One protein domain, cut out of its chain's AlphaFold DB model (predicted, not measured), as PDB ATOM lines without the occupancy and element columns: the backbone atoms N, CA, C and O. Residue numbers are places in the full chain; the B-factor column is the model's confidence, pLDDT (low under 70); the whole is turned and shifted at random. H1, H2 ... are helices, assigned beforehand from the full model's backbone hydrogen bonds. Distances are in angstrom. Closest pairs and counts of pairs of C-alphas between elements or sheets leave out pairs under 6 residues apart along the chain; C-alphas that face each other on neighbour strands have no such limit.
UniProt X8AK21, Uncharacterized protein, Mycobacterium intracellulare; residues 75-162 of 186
ATOM      1  N   ASP A  75     -21.649   1.937  58.970       90.62
ATOM      2  CA  ASP A  75     -21.287   2.120  57.557       90.62
ATOM      3  C   ASP A  75     -22.407   1.696  56.600       90.62
ATOM      4  O   ASP A  75     -22.578   2.302  55.547       90.62
ATOM      5  N   VAL A  76     -23.255   0.741  57.006       91.94
ATOM      6  CA  VAL A  76     -24.442   0.343  56.230       91.94
ATOM      7  C   VAL A  76     -25.351   1.534  55.906       91.94
ATOM      8  O   VAL A  76     -25.917   1.597  54.819       91.94
ATOM      9  N   TYR A  77     -25.452   2.528  56.797       93.12
ATOM     10  CA  TYR A  77     -26.246   3.728  56.534       93.12
ATOM     11  C   TYR A  77     -25.599   4.621  55.471       93.12
ATOM     12  O   TYR A  77     -26.316   5.251  54.697       93.12
ATOM     13  N   SER A  78     -24.264   4.639  55.386       93.50
ATOM     14  CA  SER A  78     -23.534   5.314  54.305       93.50
ATOM     15  C   SER A  78     -23.811   4.644  52.960       93.50
ATOM     16  O   SER A  78     -24.040   5.340  51.972       93.50
ATOM     17  N   TYR A  79     -23.876   3.310  52.926       93.38
ATOM     18  CA  TYR A  79     -24.176   2.554  51.702       93.38
ATOM     19  C   TYR A  79     -25.594   2.843  51.213       93.38
ATOM     20  O   TYR A  79     -25.807   3.101  50.028       93.38
ATOM     21  N   LEU A  80     -26.555   2.874  52.139       94.50
ATOM     22  CA  LEU A  80     -27.945   3.209  51.842       94.50
ATOM     23  C   LEU A  80     -28.101   4.656  51.363       94.50
ATOM     24  O   LEU A  80     -28.811   4.896  50.391       94.50
ATOM     25  N   ALA A  81     -27.401   5.611  51.981       95.19
ATOM     26  CA  ALA A  81     -27.430   7.002  51.540       95.19
ATOM     27  C   ALA A  81     -26.859   7.166  50.120       95.19
ATOM     28  O   ALA A  81     -27.474   7.809  49.276       95.19
ATOM     29  N   GLN A  82     -25.725   6.533  49.815       95.25
ATOM     30  CA  GLN A  82     -25.125   6.573  48.472       95.25
ATOM     31  C   GLN A  82     -25.999   5.870  47.419       95.25
ATOM     32  O   GLN A  82     -26.108   6.319  46.275       95.25
ATOM     33  N   SER A  83     -26.672   4.793  47.817       93.19
ATOM     34  CA  SER A  83     -27.651   4.091  46.983       93.19
ATOM     35  C   SER A  83     -28.873   4.957  46.680       93.19
ATOM     36  O   SER A  83     -29.339   4.987  45.541       93.19
ATOM     37  N   GLN A  84     -29.349   5.715  47.671       94.94
ATOM     38  CA  GLN A  84     -30.451   6.662  47.511       94.94
ATOM     39  C   GLN A  84     -30.071   7.828  46.589       94.94
ATOM     40  O   GLN A  84     -30.840   8.155  45.692       94.94
ATOM     41  N   ILE A  85     -28.862   8.390  46.722       95.38
ATOM     42  CA  ILE A  85     -28.345   9.419  45.795       95.38
ATOM     43  C   ILE A  85     -28.408   8.907  44.349       95.38
ATOM     44  O   ILE A  85     -28.894   9.594  43.451       95.38
ATOM     45  N   SER A  86     -27.973   7.661  44.141       94.38
ATOM     46  CA  SER A  86     -28.005   7.007  42.828       94.38
ATOM     47  C   SER A  86     -29.431   6.796  42.305       94.38
ATOM     48  O   SER A  86     -29.659   6.796  41.092       94.38
ATOM     49  N   LEU A  87     -30.395   6.567  43.203       95.06
ATOM     50  CA  LEU A  87     -31.809   6.413  42.863       95.06
ATOM     51  C   LEU A  87     -32.429   7.739  42.414       95.06
ATOM     52  O   LEU A  87     -33.170   7.742  41.431       95.06
ATOM     53  N   GLU A  88     -32.070   8.840  43.074       94.00
ATOM     54  CA  GLU A  88     -32.499  10.210  42.748       94.00
ATOM     55  C   GLU A  88     -31.861  10.761  41.460       94.00
ATOM     56  O   GLU A  88     -32.182  11.861  41.016       94.00
ATOM     57  N   GLY A  89     -30.992   9.979  40.811       92.81
ATOM     58  CA  GLY A  89     -30.359  10.334  39.541       92.81
ATOM     59  C   GLY A  89     -29.134  11.235  39.689       92.81
ATOM     60  O   GLY A  89     -28.590  11.690  38.683       92.81
ATOM     61  N   LEU A  90     -28.684  11.472  40.921       95.19
ATOM     62  CA  LEU A  90     -27.441  12.172  41.211       95.19
ATOM     63  C   LEU A  90     -26.247  11.216  41.111       95.19
ATOM     64  O   LEU A  90     -26.381  10.001  41.255       95.19
ATOM     65  N   ASP A  91     -25.062  11.778  40.872       94.25
ATOM     66  CA  ASP A  91     -23.825  11.006  40.781       94.25
ATOM     67  C   ASP A  91     -23.211  10.786  42.182       94.25
ATOM     68  O   ASP A  91     -22.593  11.708  42.731       94.25
ATOM     69  N   PRO A  92     -23.324   9.574  42.762       94.19
ATOM     70  CA  PRO A  92     -22.814   9.266  44.099       94.19
ATOM     71  C   PRO A  92     -21.287   9.342  44.186       94.19
ATOM     72  O   PRO A  92     -20.750   9.395  45.289       94.19
ATOM     73  N   TYR A  93     -20.573   9.357  43.057       95.50
ATOM     74  CA  TYR A  93     -19.120   9.518  43.016       95.50
ATOM     75  C   TYR A  93     -18.682  10.977  43.132       95.50
ATOM     76  O   TYR A  93     -17.510  11.255  43.385       95.50
ATOM     77  N   ARG A  94     -19.616  11.917  42.957       95.44
ATOM     78  CA  ARG A  94     -19.344  13.357  43.007       95.44
ATOM     79  C   ARG A  94     -19.951  14.036  44.220       95.44
ATOM     80  O   ARG A  94     -19.409  15.049  44.651       95.44
ATOM     81  N   VAL A  95     -21.048  13.502  44.757       95.81
ATOM     82  CA  VAL A  95     -21.754  14.094  45.897       95.81
ATOM     83  C   VAL A  95     -21.830  13.121  47.069       95.81
ATOM     84  O   VAL A  95     -22.051  11.924  46.894       95.81
ATOM     85  N   GLY A  96     -21.641  13.645  48.279       93.94
ATOM     86  CA  GLY A  96     -21.851  12.908  49.524       93.94
ATOM     87  C   GLY A  96     -23.300  13.009  50.026       93.94
ATOM     88  O   GLY A  96     -24.044  13.878  49.560       93.94
ATOM     89  N   PRO A  97     -23.707  12.175  51.003       95.19
ATOM     90  CA  PRO A  97     -25.048  12.166  51.608       95.19
ATOM     91  C   PRO A  97     -25.652  13.538  51.941       95.19
ATOM     92  O   PRO A  97     -26.807  13.796  51.608       95.19
ATOM     93  N   ALA A  98     -24.891  14.435  52.568       94.12
ATOM     94  CA  ALA A  98     -25.368  15.760  52.954       94.12
ATOM     95  C   ALA A  98     -25.586  16.679  51.750       94.12
ATOM     96  O   ALA A  98     -26.642  17.296  51.653       94.12
ATOM     97  N   SER A  99     -24.632  16.727  50.819       94.19
ATOM     98  CA  SER A  99     -24.763  17.509  49.584       94.19
ATOM     99  C   SER A  99     -25.808  16.958  48.600       94.19
ATOM    100  O   SER A  99     -26.430  17.739  47.888       94.19
ATOM    101  N   GLY A 100     -26.001  15.635  48.551       92.69
ATOM    102  CA  GLY A 100     -26.889  14.969  47.597       92.69
ATOM    103  C   GLY A 100     -28.339  14.883  48.069       92.69
ATOM    104  O   GLY A 100     -29.236  15.272  47.334       92.69
ATOM    105  N   LEU A 101     -28.567  14.410  49.298       93.19
ATOM    106  CA  LEU A 101     -29.916  14.191  49.848       93.19
ATOM    107  C   LEU A 101     -30.373  15.317  50.786       93.19
ATOM    108  O   LEU A 101     -31.547  15.410  51.138       93.19
ATOM    109  N   GLY A 102     -29.440  16.146  51.258       92.50
ATOM    110  CA  GLY A 102     -29.686  17.125  52.311       92.50
ATOM    111  C   GLY A 102     -29.517  16.555  53.723       92.50
ATOM    112  O   GLY A 102     -29.577  15.349  53.975       92.50
ATOM    113  N   LEU A 103     -29.311  17.457  54.688       90.62
ATOM    114  CA  LEU A 103     -29.086  17.117  56.101       90.62
ATOM    115  C   LEU A 103     -30.345  16.635  56.834       90.62
ATOM    116  O   LEU A 103     -30.227  15.978  57.867       90.62
ATOM    117  N   SER A 104     -31.534  16.959  56.324       89.12
ATOM    118  CA  SER A 104     -32.821  16.539  56.890       89.12
ATOM    119  C   SER A 104     -33.249  15.139  56.448       89.12
ATOM    120  O   SER A 104     -34.166  14.577  57.046       89.12
ATOM    121  N   HIS A 105     -32.598  14.562  55.433       89.06
ATOM    122  CA  HIS A 105     -32.966  13.254  54.904       89.06
ATOM    123  C   HIS A 105     -32.684  12.137  55.917       89.06
ATOM    124  O   HIS A 105     -31.639  12.118  56.579       89.06
ATOM    125  N   ILE A 106     -33.590  11.158  56.016       87.88
ATOM    126  CA  ILE A 106     -33.535  10.110  57.047       87.88
ATOM    127  C   ILE A 106     -32.250   9.267  56.978       87.88
ATOM    128  O   ILE A 106     -31.655   8.928  58.009       87.88
ATOM    129  N   PHE A 107     -31.770   8.990  55.761       88.62
ATOM    130  CA  PHE A 107     -30.494   8.309  55.547       88.62
ATOM    131  C   PHE A 107     -29.310   9.172  55.995       88.62
ATOM    132  O   PHE A 107     -28.503   8.701  56.792       88.62
ATOM    133  N   THR A 108     -29.242  10.449  55.607       90.94
ATOM    134  CA  THR A 108     -28.155  11.366  55.999       90.94
ATOM    135  C   THR A 108     -28.057  11.551  57.514       90.94
ATOM    136  O   THR A 108     -26.958  11.581  58.071       90.94
ATOM    137  N   LEU A 109     -29.197  11.610  58.208       91.12
ATOM    138  CA  LEU A 109     -29.241  11.689  59.672       91.12
ATOM    139  C   LEU A 109     -28.623  10.455  60.349       91.12
ATOM    140  O   LEU A 109     -28.048  10.570  61.436       91.12
ATOM    141  N   SER A 110     -28.727   9.292  59.706       89.75
ATOM    142  CA  SER A 110     -28.235   8.008  60.214       89.75
ATOM    143  C   SER A 110     -26.758   7.757  59.879       89.75
ATOM    144  O   SER A 110     -26.094   6.983  60.575       89.75
ATOM    145  N   VAL A 111     -26.225   8.448  58.866       91.62
ATOM    146  CA  VAL A 111     -24.811   8.402  58.472       91.62
ATOM    147  C   VAL A 111     -23.925   9.053  59.547       91.62
ATOM    148  O   VAL A 111     -24.250  10.149  60.036       91.62
ATOM    149  N   PRO A 112     -22.792   8.422  59.924       90.31
ATOM    150  CA  PRO A 112     -21.792   9.044  60.790       90.31
ATOM    151  C   PRO A 112     -21.368  10.407  60.253       90.31
ATOM    152  O   PRO A 112     -21.120  10.552  59.062       90.31
ATOM    153  N   THR A 113     -21.242  11.404  61.129       90.00
ATOM    154  CA  THR A 113     -20.917  12.787  60.738       90.00
ATOM    155  C   THR A 113     -19.677  12.886  59.853       90.00
ATOM    156  O   THR A 113     -19.681  13.671  58.913       90.00
ATOM    157  N   LEU A 114     -18.673  12.041  60.105       91.44
ATOM    158  CA  LEU A 114     -17.441  11.951  59.317       91.44
ATOM    159  C   LEU A 114     -17.686  11.631  57.831       91.44
ATOM    160  O   LEU A 114     -16.954  12.117  56.980       91.44
ATOM    161  N   TRP A 115     -18.717  10.840  57.523       92.75
ATOM    162  CA  TRP A 115     -18.973  10.303  56.181       92.75
ATOM    163  C   TRP A 115     -20.062  11.050  55.408       92.75
ATOM    164  O   TRP A 115     -20.374  10.690  54.275       92.75
ATOM    165  N   ARG A 116     -20.666  12.091  55.994       92.69
ATOM    166  CA  ARG A 116     -21.799  12.799  55.374       92.69
ATOM    167  C   ARG A 116     -21.425  13.576  54.118       92.69
ATOM    168  O   ARG A 116     -22.262  13.703  53.236       92.69
ATOM    169  N   GLU A 117     -20.191  14.053  54.025       93.94
ATOM    170  CA  GLU A 117     -19.700  14.792  52.854       93.94
ATOM    171  C   GLU A 117     -18.851  13.920  51.923       93.94
ATOM    172  O   GLU A 117     -18.283  14.409  50.952       93.94
ATOM    173  N   THR A 118     -18.723  12.623  52.214       93.69
ATOM    174  CA  THR A 118     -17.834  11.730  51.469       93.69
ATOM    175  C   THR A 118     -18.580  11.057  50.314       93.69
ATOM    176  O   THR A 118     -19.570  10.359  50.563       93.69
ATOM    177  N   PRO A 119     -18.114  11.218  49.060       93.75
ATOM    178  CA  PRO A 119     -18.657  10.487  47.920       93.75
ATOM    179  C   PRO A 119     -18.410   8.977  48.021       93.75
ATOM    180  O   PRO A 119     -17.582   8.507  48.805       93.75
ATOM    181  N   ALA A 120     -19.122   8.203  47.208       92.88
ATOM    182  CA  ALA A 120     -19.024   6.752  47.183       92.88
ATOM    183  C   ALA A 120     -17.655   6.268  46.670       92.88
ATOM    184  O   ALA A 120     -17.276   6.593  45.547       92.88
ATOM    185  N   PRO A 121     -16.932   5.421  47.432       93.94
ATOM    186  CA  PRO A 121     -15.736   4.734  46.945       93.94
ATOM    187  C   PRO A 121     -16.050   3.365  46.306       93.94
ATOM    188  O   PRO A 121     -15.138   2.652  45.891       93.94
ATOM    189  N   TYR A 122     -17.322   2.948  46.278       92.50
ATOM    190  CA  TYR A 122     -17.731   1.590  45.904       92.50
ATOM    191  C   TYR A 122     -17.925   1.406  44.397       92.50
ATOM    192  O   TYR A 122     -18.307   2.323  43.677       92.50
ATOM    193  N   GLY A 123     -17.715   0.180  43.915       93.81
ATOM    194  CA  GLY A 123     -17.867  -0.144  42.496       93.81
ATOM    195  C   GLY A 123     -19.315  -0.025  41.979       93.81
ATOM    196  O   GLY A 123     -20.261  -0.178  42.759       93.81
ATOM    197  N   PRO A 124     -19.515   0.160  40.659       94.12
ATOM    198  CA  PRO A 124     -20.839   0.408  40.077       94.12
ATOM    199  C   PRO A 124     -21.871  -0.693  40.345       94.12
ATOM    200  O   PRO A 124     -23.042  -0.396  40.557       94.12
ATOM    201  N   LEU A 125     -21.451  -1.964  40.380       94.56
ATOM    202  CA  LEU A 125     -22.349  -3.088  40.666       94.56
ATOM    203  C   LEU A 125     -22.965  -2.986  42.068       94.56
ATOM    204  O   LEU A 125     -24.153  -3.243  42.240       94.56
ATOM    205  N   PHE A 126     -22.165  -2.591  43.059       94.12
ATOM    206  CA  PHE A 126     -22.633  -2.421  44.432       94.12
ATOM    207  C   PHE A 126     -23.677  -1.306  44.519       94.12
ATOM    208  O   PHE A 126     -24.759  -1.520  45.064       94.12
ATOM    209  N   LEU A 127     -23.396  -0.153  43.903       94.62
ATOM    210  CA  LEU A 127     -24.334   0.971  43.857       94.62
ATOM    211  C   LEU A 127     -25.598   0.640  43.060       94.62
ATOM    212  O   LEU A 127     -26.684   1.073  43.430       94.62
ATOM    213  N   TRP A 128     -25.488  -0.166  42.003       94.88
ATOM    214  CA  TRP A 128     -26.640  -0.627  41.231       94.88
ATOM    215  C   TRP A 128     -27.556  -1.548  42.047       94.88
ATOM    216  O   TRP A 128     -28.768  -1.328  42.089       94.88
ATOM    217  N   MET A 129     -26.991  -2.535  42.751       96.75
ATOM    218  CA  MET A 129     -27.763  -3.390  43.665       96.75
ATOM    219  C   MET A 129     -28.395  -2.563  44.786       96.75
ATOM    220  O   MET A 129     -29.578  -2.724  45.086       96.75
ATOM    221  N   GLY A 130     -27.624  -1.646  45.373       95.00
ATOM    222  CA  GLY A 130     -28.097  -0.750  46.416       95.00
ATOM    223  C   GLY A 130     -29.235   0.154  45.947       95.00
ATOM    224  O   GLY A 130     -30.248   0.254  46.634       95.00
ATOM    225  N   ARG A 131     -29.138   0.728  44.743       95.56
ATOM    226  CA  ARG A 131     -30.220   1.496  44.110       95.56
ATOM    227  C   ARG A 131     -31.496   0.664  43.970       95.56
ATOM    228  O   ARG A 131     -32.580   1.175  44.235       95.56
ATOM    229  N   GLY A 132     -31.376  -0.604  43.570       96.50
ATOM    230  CA  GLY A 132     -32.507  -1.532  43.509       96.50
ATOM    231  C   GLY A 132     -33.145  -1.768  44.881       96.50
ATOM    232  O   GLY A 132     -34.367  -1.749  45.001       96.50
ATOM    233  N   ILE A 133     -32.326  -1.911  45.926       96.38
ATOM    234  CA  ILE A 133     -32.808  -2.034  47.308       96.38
ATOM    235  C   ILE A 133     -33.548  -0.765  47.730       96.38
ATOM    236  O   ILE A 133     -34.706  -0.867  48.122       96.38
ATOM    237  N   SER A 134     -32.940   0.412  47.564       95.06
ATOM    238  CA  SER A 134     -33.574   1.702  47.863       95.06
ATOM    239  C   SER A 134     -34.900   1.885  47.116       95.06
ATOM    240  O   SER A 134     -35.861   2.379  47.697       95.06
ATOM    241  N   ALA A 135     -34.997   1.427  45.862       95.44
ATOM    242  CA  ALA A 135     -36.234   1.501  45.085       95.44
ATOM    243  C   ALA A 135     -37.363   0.630  45.665       95.44
ATOM    244  O   ALA A 135     -38.527   1.019  45.605       95.44
ATOM    245  N   ILE A 136     -37.033  -0.538  46.225       96.31
ATOM    246  CA  ILE A 136     -38.015  -1.474  46.799       96.31
ATOM    247  C   ILE A 136     -38.389  -1.072  48.231       96.31
ATOM    248  O   ILE A 136     -39.543  -1.212  48.633       96.31
ATOM    249  N   THR A 137     -37.423  -0.597  49.020       93.50
ATOM    250  CA  THR A 137     -37.621  -0.317  50.450       93.50
ATOM    251  C   THR A 137     -38.024   1.125  50.742       93.50
ATOM    252  O   THR A 137     -38.513   1.405  51.839       93.50
ATOM    253  N   GLY A 138     -37.805   2.041  49.794       90.06
ATOM    254  CA  GLY A 138     -37.977   3.477  49.997       90.06
ATOM    255  C   GLY A 138     -37.166   3.968  51.197       90.06
ATOM    256  O   GLY A 138     -36.035   3.537  51.420       90.06
ATOM    257  N   GLU A 139     -37.780   4.814  52.023       86.12
ATOM    258  CA  GLU A 139     -37.177   5.391  53.234       86.12
ATOM    259  C   GLU A 139     -37.219   4.469  54.471       86.12
ATOM    260  O   GLU A 139     -36.822   4.863  55.575       86.12
ATOM    261  N   ASN A 140     -37.678   3.219  54.332       89.81
ATOM    262  CA  ASN A 140     -37.669   2.266  55.438       89.81
ATOM    263  C   ASN A 140     -36.256   1.703  55.663       89.81
ATOM    264  O   ASN A 140     -35.866   0.691  55.079       89.81
ATOM    265  N   ILE A 141     -35.508   2.340  56.569       88.62
ATOM    266  CA  ILE A 141     -34.139   1.952  56.939       88.62
ATOM    267  C   ILE A 141     -34.047   0.486  57.373       88.62
ATOM    268  O   ILE A 141     -33.108  -0.206  56.984       88.62
ATOM    269  N   VAL A 142     -34.995  -0.003  58.176       90.31
ATOM    270  CA  VAL A 142     -34.941  -1.374  58.705       90.31
ATOM    271  C   VAL A 142     -35.052  -2.382  57.564       90.31
ATOM    272  O   VAL A 142     -34.229  -3.292  57.470       90.31
ATOM    273  N   ALA A 143     -36.021  -2.189  56.666       91.31
ATOM    274  CA  ALA A 143     -36.177  -3.036  55.487       91.31
ATOM    275  C   ALA A 143     -34.940  -2.967  54.578       91.31
ATOM    276  O   ALA A 143     -34.436  -4.005  54.153       91.31
ATOM    277  N   ALA A 144     -34.402  -1.766  54.351       92.38
ATOM    278  CA  ALA A 144     -33.220  -1.552  53.523       92.38
ATOM    279  C   ALA A 144     -31.978  -2.288  54.063       92.38
ATOM    280  O   ALA A 144     -31.283  -2.976  53.313       92.38
ATOM    281  N   VAL A 145     -31.741  -2.219  55.379       92.50
ATOM    282  CA  VAL A 145     -30.656  -2.952  56.054       92.50
ATOM    283  C   VAL A 145     -30.848  -4.466  55.930       92.50
ATOM    284  O   VAL A 145     -29.888  -5.181  55.644       92.50
ATOM    285  N   LEU A 146     -32.072  -4.971  56.117       92.56
ATOM    286  CA  LEU A 146     -32.356  -6.402  55.968       92.56
ATOM    287  C   LEU A 146     -32.123  -6.877  54.528       92.56
ATOM    288  O   LEU A 146     -31.504  -7.920  54.327       92.56
ATOM    289  N   CYS A 147     -32.537  -6.100  53.525       94.44
ATOM    290  CA  CYS A 147     -32.262  -6.404  52.122       94.44
ATOM    291  C   CYS A 147     -30.756  -6.437  51.819       94.44
ATOM    292  O   CYS A 147     -30.301  -7.364  51.151       94.44
ATOM    293  N   HIS A 148     -29.970  -5.488  52.343       92.88
ATOM    294  CA  HIS A 148     -28.503  -5.524  52.226       92.88
ATOM    295  C   HIS A 148     -27.917  -6.818  52.803       92.88
ATOM    296  O   HIS A 148     -27.134  -7.488  52.131       92.88
ATOM    297  N   ARG A 149     -28.366  -7.239  53.990       92.94
ATOM    298  CA  ARG A 149     -27.910  -8.497  54.606       92.94
ATOM    299  C   ARG A 149     -28.252  -9.729  53.782       92.94
ATOM    300  O   ARG A 149     -27.458 -10.660  53.720       92.94
ATOM    301  N   LEU A 150     -29.420  -9.757  53.144       93.75
ATOM    302  CA  LEU A 150     -29.784 -10.867  52.263       93.75
ATOM    303  C   LEU A 150     -28.856 -10.945  51.046       93.75
ATOM    304  O   LEU A 150     -28.461 -12.044  50.661       93.75
ATOM    305  N   VAL A 151     -28.462  -9.801  50.480       94.69
ATOM    306  CA  VAL A 151     -27.469  -9.754  49.394       94.69
ATOM    307  C   VAL A 151     -26.098 -10.231  49.877       94.69
ATOM    308  O   VAL A 151     -25.461 -11.028  49.190       94.69
ATOM    309  N   GLU A 152     -25.662  -9.821  51.070       92.88
ATOM    310  CA  GLU A 152     -24.414 -10.302  51.682       92.88
ATOM    311  C   GLU A 152     -24.432 -11.824  51.889       92.88
ATOM    312  O   GLU A 152     -23.502 -12.518  51.474       92.88
ATOM    313  N   LEU A 153     -25.512 -12.366  52.465       92.81
ATOM    314  CA  LEU A 153     -25.678 -13.807  52.672       92.81
ATOM    315  C   LEU A 153     -25.718 -14.580  51.352       92.81
ATOM    316  O   LEU A 153     -25.132 -15.660  51.265       92.81
ATOM    317  N   LEU A 154     -26.363 -14.032  50.321       94.62
ATOM    318  CA  LEU A 154     -26.344 -14.612  48.981       94.62
ATOM    319  C   LEU A 154     -24.919 -14.633  48.417       94.62
ATOM    320  O   LEU A 154     -24.489 -15.658  47.896       94.62
ATOM    321  N   GLY A 155     -24.164 -13.542  48.566       93.88
ATOM    322  CA  GLY A 155     -22.758 -13.478  48.168       93.88
ATOM    323  C   GLY A 155     -21.907 -14.539  48.867       93.88
ATOM    324  O   GLY A 155     -21.161 -15.267  48.211       93.88
ATOM    325  N   VAL A 156     -22.074 -14.700  50.183       91.69
ATOM    326  CA  VAL A 156     -21.401 -15.755  50.958       91.69
ATOM    327  C   VAL A 156     -21.804 -17.147  50.465       91.69
ATOM    328  O   VAL A 156     -20.936 -17.996  50.259       91.69
ATOM    329  N   ALA A 157     -23.093 -17.386  50.218       90.38
ATOM    330  CA  ALA A 157     -23.579 -18.657  49.689       90.38
ATOM    331  C   ALA A 157     -22.992 -18.969  48.303       90.38
ATOM    332  O   ALA A 157     -22.617 -20.112  48.037       90.38
ATOM    333  N   LEU A 158     -22.848 -17.959  47.440       92.62
ATOM    334  CA  LEU A 158     -22.215 -18.093  46.128       92.62
ATOM    335  C   LEU A 158     -20.719 -18.412  46.240       92.62
ATOM    336  O   LEU A 158     -20.240 -19.276  45.511       92.62
ATOM    337  N   ILE A 159     -19.990 -17.780  47.168       91.38
ATOM    338  CA  ILE A 159     -18.574 -18.098  47.442       91.38
ATOM    339  C   ILE A 159     -18.439 -19.555  47.891       91.38
ATOM    340  O   ILE A 159     -17.613 -20.307  47.366       91.38
ATOM    341  N   VAL A 160     -19.279 -19.965  48.839       86.25
ATOM    342  CA  VAL A 160     -19.335 -21.336  49.350       86.25
ATOM    343  C   VAL A 160     -19.613 -22.332  48.221       86.25
ATOM    344  O   VAL A 160     -18.916 -23.339  48.100       86.25
ATOM    345  N   TRP A 161     -20.588 -22.033  47.363       86.44
ATOM    346  CA  TRP A 161     -20.946 -22.863  46.215       86.44
ATOM    347  C   TRP A 161     -19.830 -22.947  45.164       86.44
ATOM    348  O   TRP A 161     -19.578 -24.022  44.619       86.44
ATOM    349  N   ALA A 162     -19.140 -21.838  44.895       89.88
ATOM    350  CA  ALA A 162     -18.076 -21.767  43.897       89.88
ATOM    351  C   ALA A 162     -16.759 -22.421  44.354       89.88
ATOM    352  O   ALA A 162     -15.915 -22.734  43.513       89.88
TER     353      ALA A 162
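This is residues 75 to 162 of the 186 residues of an uncharacterized protein of Mycobacterium intracellulare (UniProt X8AK21). A small body of helices is built round H1, which runs through its middle, with the short helices H2 and H3 on one side of it and H4 crossing it on the other. H5 starts at the end of H4, making a corner with it, and its residues 152 to 162 stick out of the body as a straight arm that makes the long axis. The printed part has 88 residues with five named helices in the order H1, H2, H3, H4, H5 and no named strand, and its class is all helix. The whole is compact, with a radius of gyration of the C-alphas of 12.8 A, and elongated in outline, spanning 41 by 24 by 23 A.

Begin at residues 75 to 87, H1, the hub, which touches the four other helices. Go on to residues 97 to 101, H2, which touches H1; their closest C-alphas are those of Ala 81 and Pro 97, 5.7 A apart. Next look at residues 106 to 110, H3, which touches H1 with residues 77 to 81 of H1 alone; the C-alphas of Ala 81 and Phe 107 are the closest, at 5.2 A. H3 also touches H2, with the C-alphas of Pro 97 and Thr 108 closest at 5.4 A. Residues 124 to 137, H4, touch H1 and stand about perpendicular to it at 86 degrees, with the C-alphas of Ser 83 and Arg 131 closest at 4.6 A. Residues 141 to 162, H5, touch H4 with residues 143 to 148 alone, at a steep tilt of 45 degrees, opposite ways; the closest C-alphas are those of Thr 137 and Ala 144, 5.5 A apart. H5 and H1 only just touch, with 3 pairs of C-alphas within 8 A, the closest being Val 76 and Val 145 at 7.0 A. H2 is apart from H4 and from H5. In H1, H2, H3, H4 and H5 every O i to N i+4 pair is within hydrogen-bond range.

Find C-alpha 75 at (-21.287, 2.120, 57.557); from there H1 runs 18.6 A to C-alpha 87. H2 and H3 have five residues each. Find C-alpha 124 at (-20.839, 0.408, 40.077), where H4 begins; it runs 19.7 A to C-alpha 137. H5, the longest helix, runs 31.5 A from C-alpha 141 to C-alpha 162 at (-18.076, -21.767, 43.897).

The C-alphas farthest apart, those of Ser 104 and Ala 162, are 43.1 A from each other. Without residues 152 to 162, which stand free, the body spans 27 by 23 by 19 A. The printed part has no cut. The link from H3 to H4, residues 111 to 123, is long, while those from H2 to H3 and from H4 to H5 are tight. The mean pLDDT of the printed part is 92.9, and no printed residue is under 70.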